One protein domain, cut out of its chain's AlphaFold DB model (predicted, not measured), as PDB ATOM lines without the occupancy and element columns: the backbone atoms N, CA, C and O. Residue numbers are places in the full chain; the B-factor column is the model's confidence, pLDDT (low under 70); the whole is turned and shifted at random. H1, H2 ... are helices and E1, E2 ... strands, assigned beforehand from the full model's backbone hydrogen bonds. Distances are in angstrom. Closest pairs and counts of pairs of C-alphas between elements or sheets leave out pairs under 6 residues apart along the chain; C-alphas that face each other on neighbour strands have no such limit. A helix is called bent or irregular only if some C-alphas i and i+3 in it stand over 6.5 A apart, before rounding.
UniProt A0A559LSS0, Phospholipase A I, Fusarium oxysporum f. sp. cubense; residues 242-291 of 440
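Overview. This is residues 242 to 291 of the 440 residues of the protein "Phospholipase A I" of Fusarium oxysporum f. sp. cubense (UniProt A0A559LSS0). A two-stranded hairpin, E1 and E2, with E2 sharply bent, has one short helix, H1, whose last residue comes near E1. Loops make up much of the rest, and residues 259 to 260 pair with E1. The printed part has 50 residues, with H1, E1 and E2 in that order, an antiparallel sheet E1 - E2, and a mixed class with 24 residues, under half, in named elements. It is compact, with a radius of gyration of the C-alphas of 10.7 A, yet elongated, spanning 33 by 20 by 13 A.

Along the chain. From Val 242 at (-53.052, 35.594, 7.753), the printed part reaches H1, residues 251 to 257, 10.2 A long. E1, residues 268 to 274, measures 18.4 A. E2, residues 281 to 290, measures 22.1 A and ends at (-46.563, 40.267, -5.954).

Arrangement. E1 and E2 form an antiparallel hairpin at 156 degrees, with N 271 and O 287 2.8 A apart, within hydrogen-bond range. E2 bends by 80 degrees at residue 284. The closest C-alphas of H1 and E1, Ile 257 and Val 271, are 6.7 A apart. H1 and E2 are apart. In H1 every O i to N i+4 pair is within hydrogen-bond range.

Size, cuts and confidence. The two farthest C-alphas, Met 264 and Asn 278, are 33.2 A apart. The printed part has no cut, both links are short, and no printed residue is under 70 in pLDDT.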
ATOM      1  N   VAL A 242     -52.374  36.736   7.125       89.75
ATOM      2  CA  VAL A 242     -53.052  35.594   7.753       89.75
ATOM      3  C   VAL A 242     -53.540  34.666   6.650       89.75
ATOM      4  O   VAL A 242     -54.306  35.069   5.776       89.75
ATOM      5  N   LEU A 243     -53.082  33.416   6.678       90.06
ATOM      6  CA  LEU A 243     -53.505  32.395   5.723       90.06
ATOM      7  C   LEU A 243     -54.985  32.039   5.934       90.06
ATOM      8  O   LEU A 243     -55.510  32.163   7.039       90.06
ATOM      9  N   ALA A 244     -55.655  31.500   4.910       88.56
ATOM     10  CA  ALA A 244     -57.073  31.119   4.999       88.56
ATOM     11  C   ALA A 244     -57.364  30.050   6.076       88.56
ATOM     12  O   ALA A 244     -58.509  29.866   6.488       88.56
ATOM     13  N   CYS A 245     -56.334  29.340   6.541       88.44
ATOM     14  CA  CYS A 245     -56.432  28.411   7.659       88.44
ATOM     15  C   CYS A 245     -56.394  29.067   9.049       88.44
ATOM     16  O   CYS A 245     -56.715  28.383  10.016       88.44
ATOM     17  N   GLY A 246     -56.021  30.347   9.150       87.69
ATOM     18  CA  GLY A 246     -55.886  31.102  10.401       87.69
ATOM     19  C   GLY A 246     -54.444  31.330  10.866       87.69
ATOM     20  O   GLY A 246     -54.221  32.178  11.721       87.69
ATOM     21  N   HIS A 247     -53.454  30.641  10.293       90.19
ATOM     22  CA  HIS A 247     -52.048  30.826  10.667       90.19
ATOM     23  C   HIS A 247     -51.496  32.173  10.187       90.19
ATOM     24  O   HIS A 247     -51.636  32.529   9.011       90.19
ATOM     25  N   GLY A 248     -50.822  32.891  11.086       91.00
ATOM     26  CA  GLY A 248     -50.056  34.088  10.755       91.00
ATOM     27  C   GLY A 248     -48.754  33.736  10.035       91.00
ATOM     28  O   GLY A 248     -48.102  32.735  10.346       91.00
ATOM     29  N   ILE A 249     -48.337  34.549   9.067       93.25
ATOM     30  CA  ILE A 249     -47.097  34.342   8.316       93.25
ATOM     31  C   ILE A 249     -46.387  35.666   8.024       93.25
ATOM     32  O   ILE A 249     -46.989  36.641   7.579       93.25
ATOM     33  N   CYS A 250     -45.078  35.725   8.285       93.19
ATOM     34  CA  CYS A 250     -44.256  36.893   7.960       93.19
ATOM     35  C   CYS A 250     -43.869  36.909   6.473       93.19
ATOM     36  O   CYS A 250     -43.765  35.856   5.845       93.19
ATOM     37  N   ASN A 251     -43.560  38.088   5.926       90.88
ATOM     38  CA  ASN A 251     -43.157  38.243   4.518       90.88
ATOM     39  C   ASN A 251     -41.999  37.325   4.085       90.88
ATOM     40  O   ASN A 251     -42.001  36.825   2.958       90.88
ATOM     41  N   ALA A 252     -41.023  37.090   4.970       91.94
ATOM     42  CA  ALA A 252     -39.897  36.204   4.683       91.94
ATOM     43  C   ALA A 252     -40.375  34.759   4.484       91.94
ATOM     44  O   ALA A 252     -40.153  34.188   3.425       91.94
ATOM     45  N   CYS A 253     -41.104  34.187   5.447       95.38
ATOM     46  CA  CYS A 253     -41.644  32.829   5.328       95.38
ATOM     47  C   CYS A 253     -42.679  32.701   4.206       95.38
ATOM     48  O   CYS A 253     -42.692  31.684   3.523       95.38
ATOM     49  N   LEU A 254     -43.506  33.727   3.981       93.88
ATOM     50  CA  LEU A 254     -44.473  33.755   2.884       93.88
ATOM     51  C   LEU A 254     -43.773  33.614   1.531       93.88
ATOM     52  O   LEU A 254     -44.230  32.864   0.675       93.88
ATOM     53  N   THR A 255     -42.645  34.302   1.361       91.75
ATOM     54  CA  THR A 255     -41.822  34.211   0.153       91.75
ATOM     55  C   THR A 255     -41.240  32.812  -0.039       91.75
ATOM     56  O   THR A 255     -41.228  32.318  -1.160       91.75
ATOM     57  N   GLU A 256     -40.794  32.166   1.040       93.56
ATOM     58  CA  GLU A 256     -40.182  30.831   0.978       93.56
ATOM     59  C   GLU A 256     -41.171  29.718   0.600       93.56
ATOM     60  O   GLU A 256     -40.793  28.740  -0.045       93.56
ATOM     61  N   ILE A 257     -42.438  29.830   1.017       93.88
ATOM     62  CA  ILE A 257     -43.459  28.808   0.723       93.88
ATOM     63  C   ILE A 257     -44.200  29.055  -0.593       93.88
ATOM     64  O   ILE A 257     -44.948  28.187  -1.046       93.88
ATOM     65  N   ALA A 258     -44.053  30.240  -1.182       93.81
ATOM     66  CA  ALA A 258     -44.797  30.613  -2.370       93.81
ATOM     67  C   ALA A 258     -44.123  30.120  -3.654       93.81
ATOM     68  O   ALA A 258     -42.901  30.116  -3.794       93.81
ATOM     69  N   ILE A 259     -44.946  29.762  -4.634       93.94
ATOM     70  CA  ILE A 259     -44.511  29.336  -5.967       93.94
ATOM     71  C   ILE A 259     -44.918  30.373  -7.022       93.94
ATOM     72  O   ILE A 259     -45.833  31.160  -6.771       93.94
ATOM     73  N   PRO A 260     -44.260  30.434  -8.197       92.75
ATOM     74  CA  PRO A 260     -44.711  31.289  -9.294       92.75
ATOM     75  C   PRO A 260     -46.158  30.966  -9.691       92.75
ATOM     76  O   PRO A 260     -46.493  29.812  -9.934       92.75
ATOM     77  N   ALA A 261     -47.011  31.989  -9.760       89.19
ATOM     78  CA  ALA A 261     -48.418  31.855 -10.149       89.19
ATOM     79  C   ALA A 261     -48.659  32.167 -11.635       89.19
ATOM     80  O   ALA A 261     -49.747  31.934 -12.155       89.19
ATOM     81  N   SER A 262     -47.664  32.747 -12.305       83.25
ATOM     82  CA  SER A 262     -47.700  33.100 -13.719       83.25
ATOM     83  C   SER A 262     -46.323  32.886 -14.330       83.25
ATOM     84  O   SER A 262     -45.312  33.274 -13.746       83.25
ATOM     85  N   GLU A 263     -46.284  32.303 -15.527       84.62
ATOM     86  CA  GLU A 263     -45.055  32.226 -16.319       84.62
ATOM     87  C   GLU A 263     -44.662  33.602 -16.880       84.62
ATOM     88  O   GLU A 263     -43.473  33.901 -16.989       84.62
ATOM     89  N   MET A 264     -45.657  34.454 -17.172       79.81
ATOM     90  CA  MET A 264     -45.455  35.790 -17.747       79.81
ATOM     91  C   MET A 264     -44.937  36.801 -16.720       79.81
ATOM     92  O   MET A 264     -44.080  37.617 -17.041       79.81
ATOM     93  N   ASP A 265     -45.443  36.754 -15.482       81.00
ATOM     94  CA  ASP A 265     -44.998  37.644 -14.404       81.00
ATOM     95  C   ASP A 265     -44.444  36.836 -13.229       81.00
ATOM     96  O   ASP A 265     -45.172  36.424 -12.327       81.00
ATOM     97  N   GLN A 266     -43.120  36.664 -13.215       84.94
ATOM     98  CA  GLN A 266     -42.391  35.924 -12.178       84.94
ATOM     99  C   GLN A 266     -42.511  36.540 -10.775       84.94
ATOM    100  O   GLN A 266     -42.190  35.876  -9.781       84.94
ATOM    101  N   ARG A 267     -42.966  37.798 -10.677       83.81
ATOM    102  CA  ARG A 267     -43.256  38.467  -9.401       83.81
ATOM    103  C   ARG A 267     -44.563  37.973  -8.809       83.81
ATOM    104  O   ARG A 267     -44.716  38.034  -7.594       83.81
ATOM    105  N   LEU A 268     -45.506  37.515  -9.631       84.81
ATOM    106  CA  LEU A 268     -46.766  36.980  -9.144       84.81
ATOM    107  C   LEU A 268     -46.515  35.601  -8.534       84.81
ATOM    108  O   LEU A 268     -46.167  34.641  -9.221       84.81
ATOM    109  N   LYS A 269     -46.670  35.529  -7.218       91.50
ATOM    110  CA  LYS A 269     -46.501  34.336  -6.399       91.50
ATOM    111  C   LYS A 269     -47.845  33.874  -5.849       91.50
ATOM    112  O   LYS A 269     -48.749  34.685  -5.641       91.50
ATOM    113  N   ALA A 270     -47.960  32.577  -5.599       92.81
ATOM    114  CA  ALA A 270     -49.127  31.953  -5.001       92.81
ATOM    115  C   ALA A 270     -48.735  30.995  -3.876       92.81
ATOM    116  O   ALA A 270     -47.747  30.266  -3.971       92.81
ATOM    117  N   VAL A 271     -49.563  30.961  -2.839       95.06
ATOM    118  CA  VAL A 271     -49.555  29.932  -1.800       95.06
ATOM    119  C   VAL A 271     -50.831  29.116  -1.939       95.06
ATOM    120  O   VAL A 271     -51.936  29.631  -1.765       95.06
ATOM    121  N   HIS A 272     -50.669  27.835  -2.262       95.06
ATOM    122  CA  HIS A 272     -51.783  26.918  -2.516       95.06
ATOM    123  C   HIS A 272     -52.222  26.131  -1.285       95.06
ATOM    124  O   HIS A 272     -53.306  25.559  -1.288       95.06
ATOM    125  N   SER A 273     -51.378  26.045  -0.258       94.69
ATOM    126  CA  SER A 273     -51.696  25.270   0.935       94.69
ATOM    127  C   SER A 273     -50.870  25.693   2.140       94.69
ATOM    128  O   SER A 273     -49.839  26.355   2.004       94.69
ATOM    129  N   CYS A 274     -51.320  25.279   3.320       92.88
ATOM    130  CA  CYS A 274     -50.550  25.342   4.552       92.88
ATOM    131  C   CYS A 274     -50.172  23.924   4.999       92.88
ATOM    132  O   CYS A 274     -51.053  23.088   5.209       92.88
ATOM    133  N   ALA A 275     -48.867  23.682   5.152       91.50
ATOM    134  CA  ALA A 275     -48.299  22.409   5.608       91.50
ATOM    135  C   ALA A 275     -48.267  22.264   7.142       91.50
ATOM    136  O   ALA A 275     -47.826  21.244   7.654       91.50
ATOM    137  N   LEU A 276     -48.774  23.257   7.883       91.25
ATOM    138  CA  LEU A 276     -48.940  23.201   9.344       91.25
ATOM    139  C   LEU A 276     -50.227  22.450   9.739       91.25
ATOM    140  O   LEU A 276     -50.887  22.781  10.718       91.25
ATOM    141  N   HIS A 277     -50.641  21.498   8.905       87.69
ATOM    142  CA  HIS A 277     -51.839  20.689   9.067       87.69
ATOM    143  C   HIS A 277     -51.549  19.285   8.553       87.69
ATOM    144  O   HIS A 277     -50.833  19.127   7.562       87.69
ATOM    145  N   ASN A 278     -52.158  18.284   9.182       84.62
ATOM    146  CA  ASN A 278     -52.101  16.907   8.723       84.62
ATOM    147  C   ASN A 278     -53.525  16.401   8.405       84.62
ATOM    148  O   ASN A 278     -54.306  16.204   9.336       84.62
ATOM    149  N   PRO A 279     -53.905  16.215   7.123       87.06
ATOM    150  CA  PRO A 279     -53.145  16.543   5.911       87.06
ATOM    151  C   PRO A 279     -53.053  18.059   5.655       87.06
ATOM    152  O   PRO A 279     -53.837  18.841   6.197       87.06
ATOM    153  N   SER A 280     -52.123  18.472   4.782       90.62
ATOM    154  CA  SER A 280     -51.951  19.876   4.381       90.62
ATOM    155  C   SER A 280     -53.263  20.499   3.908       90.62
ATOM    156  O   SER A 280     -53.978  19.939   3.072       90.62
ATOM    157  N   ARG A 281     -53.563  21.701   4.399       91.81
ATOM    158  CA  ARG A 281     -54.819  22.390   4.086       91.81
ATOM    159  C   ARG A 281     -54.690  23.178   2.789       91.81
ATOM    160  O   ARG A 281     -53.946  24.155   2.748       91.81
ATOM    161  N   LEU A 282     -55.421  22.764   1.756       94.75
ATOM    162  CA  LEU A 282     -55.479  23.445   0.458       94.75
ATOM    163  C   LEU A 282     -56.299  24.743   0.533       94.75
ATOM    164  O   LEU A 282     -57.248  24.850   1.315       94.75
ATOM    165  N   PHE A 283     -55.932  25.718  -0.295       93.50
ATOM    166  CA  PHE A 283     -56.598  27.012  -0.417       93.50
ATOM    167  C   PHE A 283     -57.243  27.162  -1.791       93.50
ATOM    168  O   PHE A 283     -56.568  27.086  -2.818       93.50
ATOM    169  N   GLU A 284     -58.547  27.432  -1.791       90.75
ATOM    170  CA  GLU A 284     -59.329  27.716  -2.990       90.75
ATOM    171  C   GLU A 284     -60.163  28.993  -2.766       90.75
ATOM    172  O   GLU A 284     -61.090  28.974  -1.954       90.75
ATOM    173  N   PRO A 285     -59.842  30.116  -3.445       88.06
ATOM    174  CA  PRO A 285     -58.675  30.322  -4.314       88.06
ATOM    175  C   PRO A 285     -57.341  30.363  -3.530       88.06
ATOM    176  O   PRO A 285     -57.343  30.620  -2.324       88.06
ATOM    177  N   PRO A 286     -56.185  30.149  -4.194       90.31
ATOM    178  CA  PRO A 286     -54.877  30.306  -3.560       90.31
ATOM    179  C   PRO A 286     -54.620  31.765  -3.168       90.31
ATOM    180  O   PRO A 286     -55.077  32.695  -3.838       90.31
ATOM    181  N   LEU A 287     -53.823  31.977  -2.118       88.00
ATOM    182  CA  LEU A 287     -53.375  33.319  -1.745       88.00
ATOM    183  C   LEU A 287     -52.351  33.805  -2.773       88.00
ATOM    184  O   LEU A 287     -51.272  33.225  -2.879       88.00
ATOM    185  N   GLN A 288     -52.672  34.870  -3.505       87.62
ATOM    186  CA  GLN A 288     -51.785  35.455  -4.510       87.62
ATOM    187  C   GLN A 288     -51.207  36.793  -4.057       87.62
ATOM    188  O   GLN A 288     -51.904  37.640  -3.497       87.62
ATOM    189  N   PHE A 289     -49.928  37.013  -4.350       83.75
ATOM    190  CA  PHE A 289     -49.255  38.277  -4.083       83.75
ATOM    191  C   PHE A 289     -48.149  38.566  -5.102       83.75
ATOM    192  O   PHE A 289     -47.689  37.692  -5.822       83.75
ATOM    193  N   LEU A 290     -47.721  39.824  -5.176       81.88
ATOM    194  CA  LEU A 290     -46.563  40.267  -5.954       81.88
ATOM    195  C   LEU A 290     -45.366  40.368  -5.014       81.88
ATOM    196  O   LEU A 290     -45.371  41.189  -4.091       81.88
ATOM    197  N   GLN A 291     -44.351  39.558  -5.276       84.50
ATOM    198  CA  GLN A 291     -43.047  39.643  -4.643       84.50
ATOM    199  C   GLN A 291     -42.207  40.698  -5.364       84.50
ATOM    200  O   GLN A 291     -41.904  40.580  -6.551       84.50
TER     201      GLN A 291